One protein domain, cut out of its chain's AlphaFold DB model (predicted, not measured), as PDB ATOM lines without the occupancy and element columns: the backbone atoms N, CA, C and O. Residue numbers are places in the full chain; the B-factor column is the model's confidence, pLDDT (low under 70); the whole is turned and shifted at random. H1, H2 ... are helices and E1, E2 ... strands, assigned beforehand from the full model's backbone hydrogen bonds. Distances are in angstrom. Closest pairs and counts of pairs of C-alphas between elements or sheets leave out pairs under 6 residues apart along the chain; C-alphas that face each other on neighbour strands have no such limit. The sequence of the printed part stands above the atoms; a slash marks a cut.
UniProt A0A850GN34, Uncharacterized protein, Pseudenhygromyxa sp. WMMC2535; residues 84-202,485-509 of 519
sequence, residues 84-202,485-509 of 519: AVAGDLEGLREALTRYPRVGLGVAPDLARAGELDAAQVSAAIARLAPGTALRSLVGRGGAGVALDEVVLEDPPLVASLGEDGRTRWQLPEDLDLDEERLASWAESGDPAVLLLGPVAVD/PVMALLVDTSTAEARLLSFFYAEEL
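Overview. This is residues 84 to 202 and 485 to 509 of the 519 residues of an uncharacterized protein of Pseudenhygromyxa sp. WMMC2535 (UniProt A0A850GN34). A twisted sheet of five strands makes the core: H1 and H3 cover one of its faces, and H4 packs on part of the opposite face. Beyond the edge strand E7 sits a small hairpin, E3 and E4, reached by a long stretch with no named element, and the short helices H2 and H5 are at the end of the sheet where E1, E5 and E7 end. The printed part has 144 residues with five named helices and seven named strands, in the order H1 E1 H2 H3 E2 E3 E4 H4 E5 E6 E7 H5; the large sheet is mixed, with the order E2 E1 E5 E6 E7, and the class is mixed, helices and strands. The whole is compact, with a radius of gyration of the C-alphas of 13.9 A, and its outline is rounded, with spans of 39 by 34 by 33 A.

Along the chain. Begin at Ala 84 and go on to C-alpha 89 at (112.247, 129.203, 139.050), where H1 starts; it runs to residue 97, 12.3 A. Next come E1, residues 101 to 106, 16.0 A long, and H2, residues 108 to 112. H3 takes residues 118 to 128, and at 15.3 A leads into E2, residues 133 to 136, 10.2 A long. After residues 137 to 158 you reach E3, residues 159 to 161, and E4, residues 167 to 169. Find C-alpha 179 at (132.012, 141.680, 151.525); from there H4 runs to residue 187, 12.3 A. E5 spans residues 192 to 198, 20.1 A, E6 residues 486 to 492, 19.7 A, and E7 residues 498 to 504, 17.1 A. H5, residues 506 to 509, ends at C-alpha 509, (115.241, 131.774, 132.371).

Arrangement. Start with the large sheet, whose edge strands are E2 and E7. E2 and E1 are parallel, with N 104 and O 135 2.8 A apart, within hydrogen-bond range; E1 and E5 are parallel too, with N 105 and O 194 at 2.8 A. E5 and E6 are antiparallel, with N 195 and O 489 at 2.8 A, and the hairpin E6 and E7 has N 488 and O 502 at 2.8 A. E1, H2 H3 and E2 form a strand-helix-strand unit, two parallel neighbour strands with helices between, and its crossover is right-handed. H1 is on the sheet at a height of 8.5 A, over E5 and E6, and runs along the strands, at 10 degrees to E5 on the local plane; the closest C-alphas of H1 and E7 are those of Ala 95 and Leu 500, 6.6 A apart. On the same face H3, also at a height of 8.5 A, is over E1 and only just over E2, where 3 of its C-alphas fall; it runs slantwise to the strands, at 37 degrees to E1 on the local plane. H1 and H3 are close but not clearly touching, about perpendicular at 89 degrees, with the C-alphas of Arg 93 and Leu 128 closest at 5.9 A. On the opposite face, look for H4 by the C-alphas of Ala 186 and Ala 192, the closest of H4 and E5, 7.5 A apart. H2 only grazes the sheet with residues 108 to 111, and H5 with residues 506 to 509. In the hairpin E3 and E4, N 160 and O 168 are 2.8 A apart; the closest C-alphas of E4 and E7 are those of Trp 169 and Ser 502, at 5.5 A. In H1, H2, H3 and H4 every O i to N i+4 pair is within hydrogen-bond range, and H5 is too short for such a pair.

Size, cuts and confidence. The two C-alphas farthest apart are those of Gly 141 and Glu 163, at 42.1 A. Residues 203 to 484 are cut out, and C-alphas 202 and 485 stand 9.7 A apart across the cut, which falls in the link from E5 to E6. Of the links printed whole, E2 to E3 is long, with 22 residues. The mean pLDDT of the printed part is 88.6, and residues 111 to 116 are under 70.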
ATOM      1  N   ALA A  84     113.277 118.954 130.471       87.69
ATOM      2  CA  ALA A  84     114.481 118.860 131.295       87.69
ATOM      3  C   ALA A  84     114.755 120.218 131.959       87.69
ATOM      4  O   ALA A  84     114.820 121.244 131.265       87.69
ATOM      5  N   VAL A  85     114.904 120.214 133.282       88.44
ATOM      6  CA  VAL A  85     115.113 121.405 134.114       88.44
ATOM      7  C   VAL A  85     116.304 121.213 135.038       88.44
ATOM      8  O   VAL A  85     116.551 120.128 135.565       88.44
ATOM      9  N   ALA A  86     117.035 122.292 135.264       90.19
ATOM     10  CA  ALA A  86     118.164 122.310 136.169       90.19
ATOM     11  C   ALA A  86     117.934 123.167 137.408       90.19
ATOM     12  O   ALA A  86     118.716 123.032 138.341       90.19
ATOM     13  N   GLY A  87     116.887 123.995 137.456       89.00
ATOM     14  CA  GLY A  87     116.691 124.912 138.575       89.00
ATOM     15  C   GLY A  87     115.247 125.138 138.997       89.00
ATOM     16  O   GLY A  87     114.275 124.760 138.325       89.00
ATOM     17  N   ASP A  88     115.125 125.816 140.135       89.56
ATOM     18  CA  ASP A  88     113.857 126.167 140.759       89.56
ATOM     19  C   ASP A  88     113.502 127.637 140.478       89.56
ATOM     20  O   ASP A  88     113.932 128.560 141.174       89.56
ATOM     21  N   LEU A  89     112.723 127.861 139.412       89.06
ATOM     22  CA  LEU A  89     112.247 129.203 139.050       89.06
ATOM     23  C   LEU A  89     111.302 129.781 140.109       89.06
ATOM     24  O   LEU A  89     111.260 130.998 140.283       89.06
ATOM     25  N   GLU A  90     110.556 128.927 140.806       89.75
ATOM     26  CA  GLU A  90     109.628 129.358 141.844       89.75
ATOM     27  C   GLU A  90     110.391 129.763 143.108       89.75
ATOM     28  O   GLU A  90     110.117 130.820 143.674       89.75
ATOM     29  N   GLY A  91     111.431 129.008 143.469       91.19
ATOM     30  CA  GLY A  91     112.383 129.389 144.511       91.19
ATOM     31  C   GLY A  91     113.079 130.722 144.211       91.19
ATOM     32  O   GLY A  91     113.166 131.586 145.087       91.19
ATOM     33  N   LEU A  92     113.500 130.949 142.959       93.62
ATOM     34  CA  LEU A  92     114.053 132.241 142.530       93.62
ATOM     35  C   LEU A  92     113.032 133.376 142.664       93.62
ATOM     36  O   LEU A  92     113.358 134.442 143.190       93.62
ATOM     37  N   ARG A  93     111.790 133.148 142.230       93.88
ATOM     38  CA  ARG A  93     110.697 134.115 142.375       93.88
ATOM     39  C   ARG A  93     110.455 134.466 143.838       93.88
ATOM     40  O   ARG A  93     110.410 135.647 144.179       93.88
ATOM     41  N   GLU A  94     110.305 133.461 144.696       94.31
ATOM     42  CA  GLU A  94     110.050 133.650 146.122       94.31
ATOM     43  C   GLU A  94     111.176 134.466 146.765       94.31
ATOM     44  O   GLU A  94     110.902 135.468 147.431       94.31
ATOM     45  N   ALA A  95     112.433 134.104 146.496       95.50
ATOM     46  CA  ALA A  95     113.598 134.801 147.023       95.50
ATOM     47  C   ALA A  95     113.634 136.279 146.590       95.50
ATOM     48  O   ALA A  95     113.838 137.160 147.427       95.50
ATOM     49  N   LEU A  96     113.358 136.570 145.314       96.06
ATOM     50  CA  LEU A  96     113.318 137.940 144.789       96.06
ATOM     51  C   LEU A  96     112.199 138.782 145.409       96.06
ATOM     52  O   LEU A  96     112.425 139.941 145.753       96.06
ATOM     53  N   THR A  97     111.006 138.209 145.602       95.62
ATOM     54  CA  THR A  97     109.846 138.947 146.142       95.62
ATOM     55  C   THR A  97     110.009 139.402 147.595       95.62
ATOM     56  O   THR A  97     109.254 140.261 148.049       95.62
ATOM     57  N   ARG A  98     111.008 138.882 148.321       96.50
ATOM     58  CA  ARG A  98     111.365 139.352 149.673       96.50
ATOM     59  C   ARG A  98     112.010 140.738 149.662       96.50
ATOM     60  O   ARG A  98     112.035 141.400 150.697       96.50
ATOM     61  N   TYR A  99     112.491 141.186 148.503       96.25
ATOM     62  CA  TYR A  99     113.188 142.452 148.345       96.25
ATOM     63  C   TYR A  99     112.402 143.395 147.421       96.25
ATOM     64  O   TYR A  99     112.087 143.034 146.285       96.25
ATOM     65  N   PRO A 100     112.113 144.640 147.851       94.44
ATOM     66  CA  PRO A 100     111.457 145.628 146.990       94.44
ATOM     67  C   PRO A 100     112.373 146.117 145.858       94.44
ATOM     68  O   PRO A 100     111.899 146.654 144.858       94.44
ATOM     69  N   ARG A 101     113.691 145.949 146.016       96.00
ATOM     70  CA  ARG A 101     114.714 146.343 145.051       96.00
ATOM     71  C   ARG A 101     115.875 145.354 145.074       96.00
ATOM     72  O   ARG A 101     116.310 144.973 146.156       96.00
ATOM     73  N   VAL A 102     116.381 144.990 143.900       97.19
ATOM     74  CA  VAL A 102     117.514 144.074 143.720       97.19
ATOM     75  C   VAL A 102     118.483 144.649 142.682       97.19
ATOM     76  O   VAL A 102     118.076 145.046 141.586       97.19
ATOM     77  N   GLY A 103     119.770 144.698 143.023       96.38
ATOM     78  CA  GLY A 103     120.836 144.956 142.060       96.38
ATOM     79  C   GLY A 103     121.055 143.720 141.182       96.38
ATOM     80  O   GLY A 103     121.153 142.613 141.691       96.38
ATOM     81  N   LEU A 104     121.110 143.881 139.865       95.19
ATOM     82  CA  LEU A 104     121.276 142.795 138.901       95.19
ATOM     83  C   LEU A 104     122.684 142.838 138.302       95.19
ATOM     84  O   LEU A 104     122.986 143.709 137.483       95.19
ATOM     85  N   GLY A 105     123.539 141.896 138.692       93.81
ATOM     86  CA  GLY A 105     124.844 141.669 138.078       93.81
ATOM     87  C   GLY A 105     124.757 140.561 137.034       93.81
ATOM     88  O   GLY A 105     124.438 139.427 137.372       93.81
ATOM     89  N   VAL A 106     125.041 140.873 135.770       91.19
ATOM     90  CA  VAL A 106     125.110 139.877 134.687       91.19
ATOM     91  C   VAL A 106     126.553 139.752 134.219       91.19
ATOM     92  O   VAL A 106     127.165 140.759 133.848       91.19
ATOM     93  N   ALA A 107     127.084 138.532 134.219       90.50
ATOM     94  CA  ALA A 107     128.438 138.248 133.782       90.50
ATOM     95  C   ALA A 107     128.613 138.582 132.292       90.50
ATOM     96  O   ALA A 107     127.779 138.203 131.464       90.50
ATOM     97  N   PRO A 108     129.710 139.257 131.909       86.12
ATOM     98  CA  PRO A 108     129.928 139.670 130.526       86.12
ATOM     99  C   PRO A 108     130.086 138.485 129.559       86.12
ATOM    100  O   PRO A 108     129.812 138.633 128.369       86.12
ATOM    101  N   ASP A 109     130.512 137.316 130.045       82.31
ATOM    102  CA  ASP A 109     130.643 136.100 129.232       82.31
ATOM    103  C   ASP A 109     129.284 135.536 128.797       82.31
ATOM    104  O   ASP A 109     129.169 135.034 127.678       82.31
ATOM    105  N   LEU A 110     128.239 135.713 129.615       78.81
ATOM    106  CA  LEU A 110     126.865 135.332 129.268       78.81
ATOM    107  C   LEU A 110     126.353 136.137 128.059       78.81
ATOM    108  O   LEU A 110     125.706 135.597 127.163       78.81
ATOM    109  N   ALA A 111     126.730 137.417 127.992       68.31
ATOM    110  CA  ALA A 111     126.417 138.292 126.864       68.31
ATOM    111  C   ALA A 111     127.267 138.010 125.623       68.31
ATOM    112  O   ALA A 111     126.757 138.036 124.502       68.31
ATOM    113  N   ARG A 112     128.558 137.703 125.795       62.53
ATOM    114  CA  ARG A 112     129.464 137.390 124.677       62.53
ATOM    115  C   ARG A 112     129.172 136.050 124.005       62.53
ATOM    116  O   ARG A 112     129.459 135.922 122.819       62.53
ATOM    117  N   ALA A 113     128.563 135.099 124.711       60.94
ATOM    118  CA  ALA A 113     128.083 133.847 124.124       60.94
ATOM    119  C   ALA A 113     126.933 134.049 123.111       60.94
ATOM    120  O   ALA A 113     126.515 133.097 122.458       60.94
ATOM    121  N   GLY A 114     126.423 135.281 122.953       56.03
ATOM    122  CA  GLY A 114     125.275 135.575 122.093       56.03
ATOM    123  C   GLY A 114     123.960 135.040 122.660       56.03
ATOM    124  O   GLY A 114     122.960 134.996 121.946       56.03
ATOM    125  N   GLU A 115     123.972 134.620 123.927       59.34
ATOM    126  CA  GLU A 115     122.823 134.018 124.590       59.34
ATOM    127  C   GLU A 115     121.916 135.084 125.209       59.34
ATOM    128  O   GLU A 115     120.698 134.970 125.075       59.34
ATOM    129  N   LEU A 116     122.485 136.126 125.836       66.88
ATOM    130  CA  LEU A 116     121.716 137.125 126.587       66.88
ATOM    131  C   LEU A 116     122.433 138.458 126.829       66.88
ATOM    132  O   LEU A 116     123.454 138.491 127.513       66.88
ATOM    133  N   ASP A 117     121.831 139.584 126.451       73.25
ATOM    134  CA  ASP A 117     122.259 140.878 126.998       73.25
ATOM    135  C   ASP A 117     121.639 141.179 128.383       73.25
ATOM    136  O   ASP A 117     120.673 140.558 128.836       73.25
ATOM    137  N   ALA A 118     122.201 142.150 129.107       78.69
ATOM    138  CA  ALA A 118     121.735 142.491 130.453       78.69
ATOM    139  C   ALA A 118     120.296 143.053 130.487       78.69
ATOM    140  O   ALA A 118     119.620 142.944 131.512       78.69
ATOM    141  N   ALA A 119     119.814 143.651 129.391       82.62
ATOM    142  CA  ALA A 119     118.463 144.203 129.308       82.62
ATOM    143  C   ALA A 119     117.423 143.084 129.149       82.62
ATOM    144  O   ALA A 119     116.397 143.089 129.829       82.62
ATOM    145  N   GLN A 120     117.732 142.092 128.317       80.81
ATOM    146  CA  GLN A 120     116.985 140.852 128.139       80.81
ATOM    147  C   GLN A 120     116.820 140.099 129.463       80.81
ATOM    148  O   GLN A 120     115.701 139.758 129.855       80.81
ATOM    149  N   VAL A 121     117.918 139.928 130.203       83.88
ATOM    150  CA  VAL A 121     117.895 139.316 131.540       83.88
ATOM    151  C   VAL A 121     117.046 140.135 132.506       83.88
ATOM    152  O   VAL A 121     116.182 139.583 133.186       83.88
ATOM    153  N   SER A 122     117.224 141.458 132.536       86.69
ATOM    154  CA  SER A 122     116.422 142.329 133.397       86.69
ATOM    155  C   SER A 122     114.926 142.219 133.094       86.69
ATOM    156  O   SER A 122     114.124 142.169 134.023       86.69
ATOM    157  N   ALA A 123     114.528 142.158 131.822       85.81
ATOM    158  CA  ALA A 123     113.129 141.996 131.436       85.81
ATOM    159  C   ALA A 123     112.570 140.628 131.860       85.81
ATOM    160  O   ALA A 123     111.441 140.540 132.345       85.81
ATOM    161  N   ALA A 124     113.357 139.556 131.722       85.56
ATOM    162  CA  ALA A 124     112.963 138.222 132.163       85.56
ATOM    163  C   ALA A 124     112.752 138.152 133.685       85.56
ATOM    164  O   ALA A 124     111.697 137.701 134.133       85.56
ATOM    165  N   ILE A 125     113.696 138.678 134.473       88.50
ATOM    166  CA  ILE A 125     113.590 138.714 135.938       88.50
ATOM    167  C   ILE A 125     112.442 139.630 136.391       88.50
ATOM    168  O   ILE A 125     111.707 139.275 137.311       88.50
ATOM    169  N   ALA A 126     112.212 140.761 135.716       88.88
ATOM    170  CA  ALA A 126     111.081 141.641 136.020       88.88
ATOM    171  C   ALA A 126     109.724 140.962 135.771       88.88
ATOM    172  O   ALA A 126     108.771 141.208 136.504       88.88
ATOM    173  N   ARG A 127     109.621 140.077 134.767       88.69
ATOM    174  CA  ARG A 127     108.416 139.253 134.555       88.69
ATOM    175  C   ARG A 127     108.247 138.190 135.638       88.69
ATOM    176  O   ARG A 127     107.118 137.923 136.036       88.69
ATOM    177  N   LEU A 128     109.349 137.604 136.114       89.25
ATOM    178  CA  LEU A 128     109.329 136.621 137.198       89.25
ATOM    179  C   LEU A 128     108.860 137.259 138.517       89.25
ATOM    180  O   LEU A 128     108.002 136.701 139.195       89.25
ATOM    181  N   ALA A 129     109.379 138.442 138.855       92.31
ATOM    182  CA  ALA A 129     109.084 139.166 140.090       92.31
ATOM    183  C   ALA A 129     108.633 140.619 139.807       92.31
ATOM    184  O   ALA A 129     109.391 141.561 140.046       92.31
ATOM    185  N   PRO A 130     107.383 140.843 139.347       91.44
ATOM    186  CA  PRO A 130     106.913 142.166 138.908       91.44
ATOM    187  C   PRO A 130     106.837 143.222 140.022       91.44
ATOM    188  O   PRO A 130     106.716 144.409 139.734       91.44
ATOM    189  N   GLY A 131     106.898 142.808 141.290       93.06
ATOM    190  CA  GLY A 131     106.948 143.705 142.448       93.06
ATOM    191  C   GLY A 131     108.355 144.169 142.846       93.06
ATOM    192  O   GLY A 131     108.472 144.982 143.760       93.06
ATOM    193  N   THR A 132     109.408 143.669 142.193       95.31
ATOM    194  CA  THR A 132     110.808 143.933 142.553       95.31
ATOM    195  C   THR A 132     111.443 144.896 141.550       95.31
ATOM    196  O   THR A 132     111.527 144.608 140.356       95.31
ATOM    197  N   ALA A 133     111.931 146.045 142.021       95.19
ATOM    198  CA  ALA A 133     112.656 146.994 141.181       95.19
ATOM    199  C   ALA A 133     114.080 146.491 140.890       95.19
ATOM    200  O   ALA A 133     114.854 146.248 141.815       95.19
ATOM    201  N   LEU A 134     114.444 146.374 139.612       94.75
ATOM    202  CA  LEU A 134     115.773 145.920 139.194       94.75
ATOM    203  C   LEU A 134     116.670 147.099 138.814       94.75
ATOM    204  O   LEU A 134     116.255 147.988 138.069       94.75
ATOM    205  N   ARG A 135     117.920 147.084 139.289       93.81
ATOM    206  CA  ARG A 135     118.976 148.004 138.840       93.81
ATOM    207  C   ARG A 135     120.159 147.215 138.298       93.81
ATOM    208  O   ARG A 135     120.794 146.501 139.059       93.81
ATOM    209  N   SER A 136     120.514 147.397 137.028       92.12
ATOM    210  CA  SER A 136     121.737 146.796 136.483       92.12
ATOM    211  C   SER A 136     122.982 147.327 137.195       92.12
ATOM    212  O   SER A 136     123.160 148.539 137.348       92.12
ATOM    213  N   LEU A 137     123.844 146.409 137.612       92.38
ATOM    214  CA  LEU A 137     125.131 146.691 138.230       92.38
ATOM    215  C   LEU A 137     126.246 146.660 137.186       92.38
ATOM    216  O   LEU A 137     126.131 146.023 136.139       92.38
ATOM    217  N   VAL A 138     127.343 147.345 137.502       88.69
ATOM    218  CA  VAL A 138     128.523 147.449 136.641       88.69
ATOM    219  C   VAL A 138     129.737 146.922 137.407       88.69
ATOM    220  O   VAL A 138     129.959 147.296 138.565       88.69
ATOM    221  N   GLY A 139     130.507 146.040 136.770       85.81
ATOM    222  CA  GLY A 139     131.747 145.464 137.291       85.81
ATOM    223  C   GLY A 139     132.892 146.477 137.363       85.81
ATOM    224  O   GLY A 139     132.772 147.618 136.903       85.81
ATOM    225  N   ARG A 140     134.036 146.067 137.924       82.50
ATOM    226  CA  ARG A 140     135.223 146.944 138.078       82.50
ATOM    227  C   ARG A 140     135.746 147.485 136.737       82.50
ATOM    228  O   ARG A 140     136.295 148.581 136.686       82.50
ATOM    229  N   GLY A 141     135.531 146.747 135.647       79.06
ATOM    230  CA  GLY A 141     135.929 147.124 134.286       79.06
ATOM    231  C   GLY A 141     134.941 148.013 133.519       79.06
ATOM    232  O   GLY A 141     135.146 148.235 132.328       79.06
ATOM    233  N   GLY A 142     133.855 148.488 134.140       79.81
ATOM    234  CA  GLY A 142     132.831 149.287 133.448       79.81
ATOM    235  C   GLY A 142     131.870 148.474 132.561       79.81
ATOM    236  O   GLY A 142     131.035 149.062 131.878       79.81
ATOM    237  N   ALA A 143     131.980 147.143 132.574       83.00
ATOM    238  CA  ALA A 143     131.095 146.200 131.887       83.00
ATOM    239  C   ALA A 143     130.161 145.487 132.891       83.00
ATOM    240  O   ALA A 143     129.967 145.970 134.006       83.00
ATOM    241  N   GLY A 144     129.574 144.345 132.513       83.75
ATOM    242  CA  GLY A 144     128.835 143.477 133.439       83.75
ATOM    243  C   GLY A 144     129.675 143.017 134.641       83.75
ATOM    244  O   GLY A 144     130.892 143.194 134.658       83.75
ATOM    245  N   VAL A 145     129.023 142.445 135.654       89.44
ATOM    246  CA  VAL A 145     129.673 141.950 136.881       89.44
ATOM    247  C   VAL A 145     130.059 140.491 136.670       89.44
ATOM    248  O   VAL A 145     129.168 139.649 136.563       89.44
ATOM    249  N   ALA A 146     131.354 140.184 136.578       88.00
ATOM    250  CA  ALA A 146     131.805 138.794 136.518       88.00
ATOM    251  C   ALA A 146     131.583 138.087 137.869       88.00
ATOM    252  O   ALA A 146     131.603 138.733 138.918       88.00
ATOM    253  N   LEU A 147     131.313 136.777 137.845       87.31
ATOM    254  CA  LEU A 147     130.997 136.022 139.065       87.31
ATOM    255  C   LEU A 147     132.180 135.995 140.040       87.31
ATOM    256  O   LEU A 147     131.973 136.180 141.232       87.31
ATOM    257  N   ASP A 148     133.399 135.861 139.520       88.38
ATOM    258  CA  ASP A 148     134.664 135.846 140.263       88.38
ATOM    259  C   ASP A 148     135.049 137.212 140.867       88.38
ATOM    260  O   ASP A 148     135.947 137.289 141.703       88.38
ATOM    261  N   GLU A 149     134.362 138.303 140.499       88.12
ATOM    262  CA  GLU A 149     134.490 139.592 141.197       88.12
ATOM    263  C   GLU A 149     133.805 139.591 142.573       88.12
ATOM    264  O   GLU A 149     134.025 140.524 143.345       88.12
ATOM    265  N   VAL A 150     132.931 138.616 142.852       89.81
ATOM    266  CA  VAL A 150     132.139 138.562 144.091       89.81
ATOM    267  C   VAL A 150     132.231 137.209 144.777       89.81
ATOM    268  O   VAL A 150     132.336 137.172 145.994       89.81
ATOM    269  N   VAL A 151     132.165 136.115 144.024       90.38
ATOM    270  CA  VAL A 151     132.222 134.743 144.528       90.38
ATOM    271  C   VAL A 151     133.674 134.282 144.478       90.38
ATOM    272  O   VAL A 151     134.231 134.116 143.394       90.38
ATOM    273  N   LEU A 152     134.293 134.132 145.648       89.44
ATOM    274  CA  LEU A 152     135.725 133.844 145.779       89.44
ATOM    275  C   LEU A 152     136.033 132.336 145.742       89.44
ATOM    276  O   LEU A 152     137.166 131.947 145.458       89.44
ATOM    277  N   GLU A 153     135.018 131.499 145.967       86.25
ATOM    278  CA  GLU A 153     135.085 130.037 145.888       86.25
ATOM    279  C   GLU A 153     133.896 129.472 145.097       86.25
ATOM    280  O   GLU A 153     132.758 129.916 145.264       86.25
ATOM    281  N   ASP A 154     134.145 128.466 144.252       82.25
ATOM    282  CA  ASP A 154     133.086 127.794 143.497       82.25
ATOM    283  C   ASP A 154     132.087 127.116 144.452       82.25
ATOM    284  O   ASP A 154     132.473 126.250 145.245       82.25
ATOM    285  N   PRO A 155     130.786 127.446 144.378       83.25
ATOM    286  CA  PRO A 155     129.805 126.854 145.270       83.25
ATOM    287  C   PRO A 155     129.633 125.351 144.996       83.25
ATOM    288  O   PRO A 155     129.667 124.910 143.840       83.25
ATOM    289  N   PRO A 156     129.375 124.538 146.035       82.62
ATOM    290  CA  PRO A 156     129.212 123.102 145.870       82.62
ATOM    291  C   PRO A 156     127.944 122.770 145.066       82.62
ATOM    292  O   PRO A 156     126.853 123.279 145.326       82.62
ATOM    293  N   LEU A 157     128.070 121.849 144.109       84.69
ATOM    294  CA  LEU A 157     126.974 121.392 143.250       84.69
ATOM    295  C   LEU A 157     126.171 120.263 143.912       84.69
ATOM    296  O   LEU A 157     126.166 119.126 143.441       84.69
ATOM    297  N   VAL A 158     125.495 120.566 145.022       88.12
ATOM    298  CA  VAL A 158     124.658 119.585 145.732       88.12
ATOM    299  C   VAL A 158     123.191 119.778 145.354       88.12
ATOM    300  O   VAL A 158     122.524 120.707 145.814       88.12
ATOM    301  N   ALA A 159     122.694 118.881 144.505       89.88
ATOM    302  CA  ALA A 159     121.326 118.887 144.002       89.88
ATOM    303  C   ALA A 159     120.383 117.996 144.830       89.88
ATOM    304  O   ALA A 159     120.766 116.966 145.384       89.88
ATOM    305  N   SER A 160     119.110 118.375 144.853       90.00
ATOM    306  CA  SER A 160     117.986 117.581 145.350       90.00
ATOM    307  C   SER A 160     116.785 117.761 144.422       90.00
ATOM    308  O   SER A 160     116.669 118.789 143.756       90.00
ATOM    309  N   LEU A 161     115.897 116.772 144.348       90.19
ATOM    310  CA  LEU A 161     114.694 116.855 143.517       90.19
ATOM    311  C   LEU A 161     113.503 117.310 144.366       90.19
ATOM    312  O   LEU A 161     113.199 116.699 145.392       90.19
ATOM    313  N   GLY A 162     112.840 118.386 143.947       87.62
ATOM    314  CA  GLY A 162     111.577 118.837 144.520       87.62
ATOM    315  C   GLY A 162     110.403 117.938 144.125       87.62
ATOM    316  O   GLY A 162     110.471 117.178 143.161       87.62
ATOM    317  N   GLU A 163     109.290 118.046 144.854       88.06
ATOM    318  CA  GLU A 163     108.043 117.317 144.545       88.06
ATOM    319  C   GLU A 163     107.437 117.710 143.185       88.06
ATOM    320  O   GLU A 163     106.699 116.938 142.581       88.06
ATOM    321  N   ASP A 164     107.775 118.898 142.688       84.06
ATOM    322  CA  ASP A 164     107.399 119.429 141.378       84.06
ATOM    323  C   ASP A 164     108.312 118.944 140.235       84.06
ATOM    324  O   ASP A 164     108.152 119.370 139.090       84.06
ATOM    325  N   GLY A 165     109.283 118.077 140.542       87.25
ATOM    326  CA  GLY A 165     110.264 117.560 139.590       87.25
ATOM    327  C   GLY A 165     111.384 118.546 139.249       87.25
ATOM    328  O   GLY A 165     112.216 118.248 138.387       87.25
ATOM    329  N   ARG A 166     111.445 119.712 139.909       90.38
ATOM    330  CA  ARG A 166     112.524 120.685 139.712       90.38
ATOM    331  C   ARG A 166     113.738 120.355 140.562       90.38
ATOM    332  O   ARG A 166     113.632 119.914 141.704       90.38
ATOM    333  N   THR A 167     114.911 120.619 140.003       90.81
ATOM    334  CA  THR A 167     116.175 120.499 140.726       90.81
ATOM    335  C   THR A 167     116.344 121.706 141.649       90.81
ATOM    336  O   THR A 167     116.289 122.853 141.204       90.81
ATOM    337  N   ARG A 168     116.557 121.443 142.937       91.81
ATOM    338  CA  ARG A 168     116.855 122.430 143.978       91.81
ATOM    339  C   ARG A 168     118.287 122.254 144.446       91.81
ATOM    340  O   ARG A 168     118.716 121.133 144.721       91.81
ATOM    341  N   TRP A 169     118.997 123.363 144.579       92.00
ATOM    342  CA  TRP A 169     120.405 123.372 144.952       92.00
ATOM    343  C   TRP A 169     120.553 123.779 146.406       92.00
ATOM    344  O   TRP A 169     119.886 124.704 146.873       92.00
ATOM    345  N   GLN A 170     121.391 123.049 147.135       89.69
ATOM    346  CA  GLN A 170     121.658 123.379 148.525       89.69
ATOM    347  C   GLN A 170     122.500 124.644 148.593       89.69
ATOM    348  O   GLN A 170     123.510 124.782 147.904       89.69
ATOM    349  N   LEU A 171     122.066 125.562 149.446       89.31
ATOM    350  CA  LEU A 171     122.858 126.716 149.813       89.31
ATOM    351  C   LEU A 171     123.998 126.242 150.732       89.31
ATOM    352  O   LEU A 171     123.698 125.584 151.731       89.31
ATOM    353  N   PRO A 172     125.272 126.529 150.420       86.62
ATOM    354  CA  PRO A 172     126.367 126.239 151.344       86.62
ATOM    355  C   PRO A 172     126.205 127.031 152.650       86.62
ATOM    356  O   PRO A 172     125.674 128.141 152.637       86.62
ATOM    357  N   GLU A 173     126.658 126.452 153.769       83.56
ATOM    358  CA  GLU A 173     126.638 127.121 155.082       83.56
ATOM    359  C   GLU A 173     127.549 128.355 155.090       83.56
ATOM    360  O   GLU A 173     127.138 129.404 155.578       83.56
ATOM    361  N   ASP A 174     128.721 128.242 154.458       84.25
ATOM    362  CA  ASP A 174     129.685 129.322 154.266       84.25
ATOM    363  C   ASP A 174     130.028 129.417 152.767       84.25
ATOM    364  O   ASP A 174     130.537 128.459 152.181       84.25
ATOM    365  N   LEU A 175     129.724 130.552 152.131       88.94
ATOM    366  CA  LEU A 175     130.178 130.888 150.775       88.94
ATOM    367  C   LEU A 175     131.122 132.081 150.882       88.94
ATOM    368  O   LEU A 175     130.724 133.111 151.424       88.94
ATOM    369  N   ASP A 176     132.346 131.954 150.370       91.88
ATOM    370  CA  ASP A 176     133.316 133.050 150.415       91.88
ATOM    371  C   ASP A 176     132.928 134.146 149.408       91.88
ATOM    372  O   ASP A 176     132.885 133.920 148.190       91.88
ATOM    373  N   LEU A 177     132.586 135.329 149.926       93.12
ATOM    374  CA  LEU A 177     132.050 136.458 149.170       93.12
ATOM    375  C   LEU A 177     132.866 137.731 149.432       93.12
ATOM    376  O   LEU A 177     133.260 138.010 150.561       93.12
ATOM    377  N   ASP A 178     133.064 138.562 148.403       94.44
ATOM    378  CA  ASP A 178     133.682 139.891 148.544       94.44
ATOM    379  C   ASP A 178     132.727 140.847 149.297       94.44
ATOM    380  O   ASP A 178     131.903 141.557 148.707       94.44
ATOM    381  N   GLU A 179     132.826 140.848 150.630       94.50
ATOM    382  CA  GLU A 179     132.012 141.680 151.525       94.50
ATOM    383  C   GLU A 179     132.172 143.183 151.249       94.50
ATOM    384  O   GLU A 179     131.194 143.931 151.319       94.50
ATOM    385  N   GLU A 180     133.378 143.641 150.893       93.44
ATOM    386  CA  GLU A 180     133.637 145.053 150.578       93.44
ATOM    387  C   GLU A 180     132.834 145.470 149.341       93.44
ATOM    388  O   GLU A 180     132.200 146.534 149.300       93.44
ATOM    389  N   ARG A 181     132.793 144.595 148.333       93.06
ATOM    390  CA  ARG A 181     132.001 144.817 147.128       93.06
ATOM    391  C   ARG A 181     130.507 144.850 147.432       93.06
ATOM    392  O   ARG A 181     129.829 145.771 146.964       93.06
ATOM    393  N   LEU A 182     130.001 143.903 148.221       94.56
ATOM    394  CA  LEU A 182     128.592 143.853 148.624       94.56
ATOM    395  C   LEU A 182     128.181 145.102 149.416       94.56
ATOM    396  O   LEU A 182     127.159 145.718 149.093       94.56
ATOM    397  N   ALA A 183     129.012 145.542 150.363       93.69
ATOM    398  CA  ALA A 183     128.792 146.760 151.138       93.69
ATOM    399  C   ALA A 183     128.681 148.003 150.237       93.69
ATOM    400  O   ALA A 183     127.770 148.816 150.405       93.69
ATOM    401  N   SER A 184     129.525 148.116 149.202       93.56
ATOM    402  CA  SER A 184     129.458 149.236 148.246       93.56
ATOM    403  C   SER A 184     128.121 149.305 147.480       93.56
ATOM    404  O   SER A 184     127.619 150.387 147.143       93.56
ATOM    405  N   TRP A 185     127.492 148.153 147.222       94.12
ATOM    406  CA  TRP A 185     126.170 148.089 146.600       94.12
ATOM    407  C   TRP A 185     125.040 148.370 147.592       94.12
ATOM    408  O   TRP A 185     124.087 149.063 147.217       94.12
ATOM    409  N   ALA A 186     125.176 147.938 148.849       93.69
ATOM    410  CA  ALA A 186     124.262 148.317 149.926       93.69
ATOM    411  C   ALA A 186     124.208 149.845 150.098       93.69
ATOM    412  O   ALA A 186     123.124 150.430 150.115       93.69
ATOM    413  N   GLU A 187     125.367 150.512 150.125       92.94
ATOM    414  CA  GLU A 187     125.476 151.980 150.200       92.94
ATOM    415  C   GLU A 187     124.843 152.684 148.991       92.94
ATOM    416  O   GLU A 187     124.272 153.770 149.107       92.94
ATOM    417  N   SER A 188     124.879 152.034 147.826       90.94
ATOM    418  CA  SER A 188     124.212 152.498 146.605       90.94
ATOM    419  C   SER A 188     122.690 152.254 146.601       90.94
ATOM    420  O   SER A 188     122.005 152.596 145.628       90.94
ATOM    421  N   GLY A 189     122.153 151.673 147.677       92.62
ATOM    422  CA  GLY A 189     120.729 151.467 147.907       92.62
ATOM    423  C   GLY A 189     120.149 150.185 147.308       92.62
ATOM    424  O   GLY A 189     118.939 150.154 147.074       92.62
ATOM    425  N   ASP A 190     120.969 149.163 147.040       93.88
ATOM    426  CA  ASP A 190     120.496 147.825 146.670       93.88
ATOM    427  C   ASP A 190     120.625 146.874 147.879       93.88
ATOM    428  O   ASP A 190     121.737 146.454 148.200       93.88
ATOM    429  N   PRO A 191     119.516 146.531 148.567       94.56
ATOM    430  CA  PRO A 191     119.540 145.688 149.774       94.56
ATOM    431  C   PRO A 191     119.834 144.207 149.486       94.56
ATOM    432  O   PRO A 191     120.121 143.436 150.397       94.56
ATOM    433  N   ALA A 192     119.745 143.803 148.219       97.25
ATOM    434  CA  ALA A 192     120.138 142.489 147.744       97.25
ATOM    435  C   ALA A 192     120.672 142.586 146.316       97.25
ATOM    436  O   ALA A 192     120.306 143.500 145.566       97.25
ATOM    437  N   VAL A 193     121.512 141.629 145.937       96.94
ATOM    438  CA  VAL A 193     122.091 141.527 144.598       96.94
ATOM    439  C   VAL A 193     121.880 140.130 144.037       96.94
ATOM    440  O   VAL A 193     122.215 139.144 144.685       96.94
ATOM    441  N   LEU A 194     121.315 140.057 142.830       96.62
ATOM    442  CA  LEU A 194     121.226 138.849 142.020       96.62
ATOM    443  C   LEU A 194     122.387 138.841 141.023       96.62
ATOM    444  O   LEU A 194     122.453 139.696 140.137       96.62
ATOM    445  N   LEU A 195     123.274 137.863 141.160       94.69
ATOM    446  CA  LEU A 195     124.374 137.600 140.241       94.69
ATOM    447  C   LEU A 195     123.991 136.462 139.298       94.69
ATOM    448  O   LEU A 195     123.537 135.409 139.748       94.69
ATOM    449  N   LEU A 196     124.181 136.679 137.996       93.00
ATOM    450  CA  LEU A 196     123.935 135.698 136.945       93.00
ATOM    451  C   LEU A 196     125.178 135.513 136.086       93.00
ATOM    452  O   LEU A 196     125.690 136.482 135.525       93.00
ATOM    453  N   GLY A 197     125.633 134.275 135.919       90.62
ATOM    454  CA  GLY A 197     126.768 133.987 135.046       90.62
ATOM    455  C   GLY A 197     126.968 132.504 134.757       90.62
ATOM    456  O   GLY A 197     126.374 131.662 135.431       90.62
ATOM    457  N   PRO A 198     127.766 132.175 133.728       88.50
ATOM    458  CA  PRO A 198     128.045 130.794 133.368       88.50
ATOM    459  C   PRO A 198     128.902 130.116 134.440       88.50
ATOM    460  O   PRO A 198     129.793 130.746 135.006       88.50
ATOM    461  N   VAL A 199     128.674 128.825 134.673       84.44
ATOM    462  CA  VAL A 199     129.513 128.014 135.569       84.44
ATOM    463  C   VAL A 199     130.342 127.045 134.748       84.44
ATOM    464  O   VAL A 199     129.827 126.370 133.855       84.44
ATOM    465  N   ALA A 200     131.633 126.961 135.057       80.56
ATOM    466  CA  ALA A 200     132.566 126.065 134.391       80.56
ATOM    467  C   ALA A 200     132.397 124.613 134.880       80.56
ATOM    468  O   ALA A 200     133.263 124.063 135.552       80.56
ATOM    469  N   VAL A 201     131.272 123.983 134.530       79.06
ATOM    470  CA  VAL A 201     131.015 122.552 134.766       79.06
ATOM    471  C   VAL A 201     131.134 121.804 133.448       79.06
ATOM    472  O   VAL A 201     130.605 122.241 132.422       79.06
ATOM    473  N   ASP A 202     131.803 120.654 133.451       77.69
ATOM    474  CA  ASP A 202     131.818 119.812 132.265       77.69
ATOM    475  C   ASP A 202     130.415 119.242 131.971       77.69
ATOM    476  O   ASP A 202     129.620 118.918 132.858       77.69
ATOM    477  N   PRO A 485     125.729 125.806 132.136       86.81
ATOM    478  CA  PRO A 485     124.627 126.240 132.981       86.81
ATOM    479  C   PRO A 485     124.863 127.655 133.518       86.81
ATOM    480  O   PRO A 485     126.001 128.096 133.690       86.81
ATOM    481  N   VAL A 486     123.769 128.351 133.817       89.25
ATOM    482  CA  VAL A 486     123.771 129.697 134.393       89.25
ATOM    483  C   VAL A 486     123.520 129.587 135.890       89.25
ATOM    484  O   VAL A 486     122.459 129.122 136.304       89.25
ATOM    485  N   MET A 487     124.468 130.034 136.708       92.50
ATOM    486  CA  MET A 487     124.244 130.228 138.138       92.50
ATOM    487  C   MET A 487     123.439 131.498 138.370       92.50
ATOM    488  O   MET A 487     123.716 132.527 137.762       92.50
ATOM    489  N   ALA A 488     122.487 131.411 139.290       94.19
ATOM    490  CA  ALA A 488     121.787 132.517 139.910       94.19
ATOM    491  C   ALA A 488     122.078 132.500 141.411       94.19
ATOM    492  O   ALA A 488     121.669 131.577 142.120       94.19
ATOM    493  N   LEU A 489     122.770 133.530 141.886       95.69
ATOM    494  CA  LEU A 489     123.089 133.717 143.295       95.69
ATOM    495  C   LEU A 489     122.444 135.014 143.779       95.69
ATOM    496  O   LEU A 489     122.782 136.090 143.289       95.69
ATOM    497  N   LEU A 490     121.509 134.915 144.723       96.88
ATOM    498  CA  LEU A 490     120.940 136.076 145.404       96.88
ATOM    499  C   LEU A 490     121.643 136.248 146.747       96.88
ATOM    500  O   LEU A 490     121.592 135.340 147.575       96.88
ATOM    501  N   VAL A 491     122.242 137.412 146.978       96.88
ATOM    502  CA  VAL A 491     122.946 137.750 148.220       96.88
ATOM    503  C   VAL A 491     122.286 138.954 148.875       96.88
ATOM    504  O   VAL A 491     121.962 139.934 148.203       96.88
ATOM    505  N   ASP A 492     122.101 138.890 150.187       96.38
ATOM    506  CA  ASP A 492     121.723 140.036 151.005       96.38
ATOM    507  C   ASP A 492     122.956 140.912 151.259       96.38
ATOM    508  O   ASP A 492     123.917 140.484 151.897       96.38
ATOM    509  N   THR A 493     122.956 142.145 150.755       95.62
ATOM    510  CA  THR A 493     124.164 142.989 150.774       95.62
ATOM    511  C   THR A 493     124.512 143.519 152.161       95.62
ATOM    512  O   THR A 493     125.637 143.957 152.375       95.62
ATOM    513  N   SER A 494     123.564 143.490 153.102       90.75
ATOM    514  CA  SER A 494     123.766 143.995 154.463       90.75
ATOM    515  C   SER A 494     124.383 142.965 155.404       90.75
ATOM    516  O   SER A 494     125.053 143.332 156.367       90.75
ATOM    517  N   THR A 495     124.145 141.686 155.123       92.62
ATOM    518  CA  THR A 495     124.592 140.553 155.949       92.62
ATOM    519  C   THR A 495     125.640 139.691 155.256       92.62
ATOM    520  O   THR A 495     126.207 138.821 155.901       92.62
ATOM    521  N   ALA A 496     125.873 139.915 153.958       92.06
ATOM    522  CA  ALA A 496     126.641 139.033 153.082       92.06
ATOM    523  C   ALA A 496     126.125 137.579 153.062       92.06
ATOM    524  O   ALA A 496     126.812 136.676 152.604       92.06
ATOM    525  N   GLU A 497     124.887 137.338 153.505       93.00
ATOM    526  CA  GLU A 497     124.295 136.005 153.485       93.00
ATOM    527  C   GLU A 497     123.741 135.695 152.094       93.00
ATOM    528  O   GLU A 497     122.913 136.433 151.540       93.00
ATOM    529  N   ALA A 498     124.141 134.551 151.541       93.38
ATOM    530  CA  ALA A 498     123.479 133.997 150.376       93.38
ATOM    531  C   ALA A 498     122.031 133.615 150.753       93.38
ATOM    532  O   ALA A 498     121.755 133.016 151.789       93.38
ATOM    533  N   ARG A 499     121.064 134.022 149.934       95.12
ATOM    534  CA  ARG A 499     119.625 133.780 150.144       95.12
ATOM    535  C   ARG A 499     119.068 132.732 149.201       95.12
ATOM    536  O   ARG A 499     118.052 132.112 149.502       95.12
ATOM    537  N   LEU A 500     119.719 132.568 148.058       95.62
ATOM    538  CA  LEU A 500     119.395 131.581 147.047       95.62
ATOM    539  C   LEU A 500     120.661 131.275 146.260       95.62
ATOM    540  O   LEU A 500     121.314 132.197 145.779       95.62
ATOM    541  N   LEU A 501     120.920 129.993 146.055       94.25
ATOM    542  CA  LEU A 501     121.803 129.497 145.017       94.25
ATOM    543  C   LEU A 501     120.971 128.572 144.134       94.25
ATOM    544  O   LEU A 501     120.308 127.665 144.630       94.25
ATOM    545  N   SER A 502     120.973 128.813 142.830       93.75
ATOM    546  CA  SER A 502     120.355 127.911 141.866       93.75
ATOM    547  C   SER A 502     121.140 127.929 140.571       93.75
ATOM    548  O   SER A 502     121.791 128.914 140.235       93.75
ATOM    549  N   PHE A 503     121.047 126.846 139.822       92.69
ATOM    550  CA  PHE A 503     121.657 126.718 138.513       92.69
ATOM    551  C   PHE A 503     120.558 126.396 137.514       92.69
ATOM    552  O   PHE A 503     119.643 125.639 137.817       92.69
ATOM    553  N   PHE A 504     120.618 126.991 136.336       89.38
ATOM    554  CA  PHE A 504     119.581 126.877 135.322       89.38
ATOM    555  C   PHE A 504     120.204 126.495 133.994       89.38
ATOM    556  O   PHE A 504     121.309 126.935 133.665       89.38
ATOM    557  N   TYR A 505     119.466 125.750 133.176       86.56
ATOM    558  CA  TYR A 505     119.719 125.868 131.756       86.56
ATOM    559  C   TYR A 505     119.330 127.275 131.323       86.56
ATOM    560  O   TYR A 505     118.261 127.764 131.685       86.56
ATOM    561  N   ALA A 506     120.199 127.895 130.537       81.50
ATOM    562  CA  ALA A 506     119.979 129.158 129.856       81.50
ATOM    563  C   ALA A 506     118.494 129.364 129.455       81.50
ATOM    564  O   ALA A 506     117.770 130.176 130.026       81.50
ATOM    565  N   GLU A 507     117.958 128.512 128.587       79.62
ATOM    566  CA  GLU A 507     116.590 128.616 128.078       79.62
ATOM    567  C   GLU A 507     115.465 128.547 129.138       79.62
ATOM    568  O   GLU A 507     114.339 128.960 128.855       79.62
ATOM    569  N   GLU A 508     115.711 128.064 130.363       81.50
ATOM    570  CA  GLU A 508     114.712 128.113 131.445       81.50
ATOM    571  C   GLU A 508     114.379 129.537 131.867       81.50
ATOM    572  O   GLU A 508     113.221 129.835 132.162       81.50
ATOM    573  N   LEU A 509     115.379 130.415 131.870       77.69
ATOM    574  CA  LEU A 509     115.241 131.774 132.371       77.69
ATOM    575  C   LEU A 509     114.498 132.690 131.384       77.69
ATOM    576  O   LEU A 509     113.991 133.729 131.796       77.69
TER     577      LEU A 509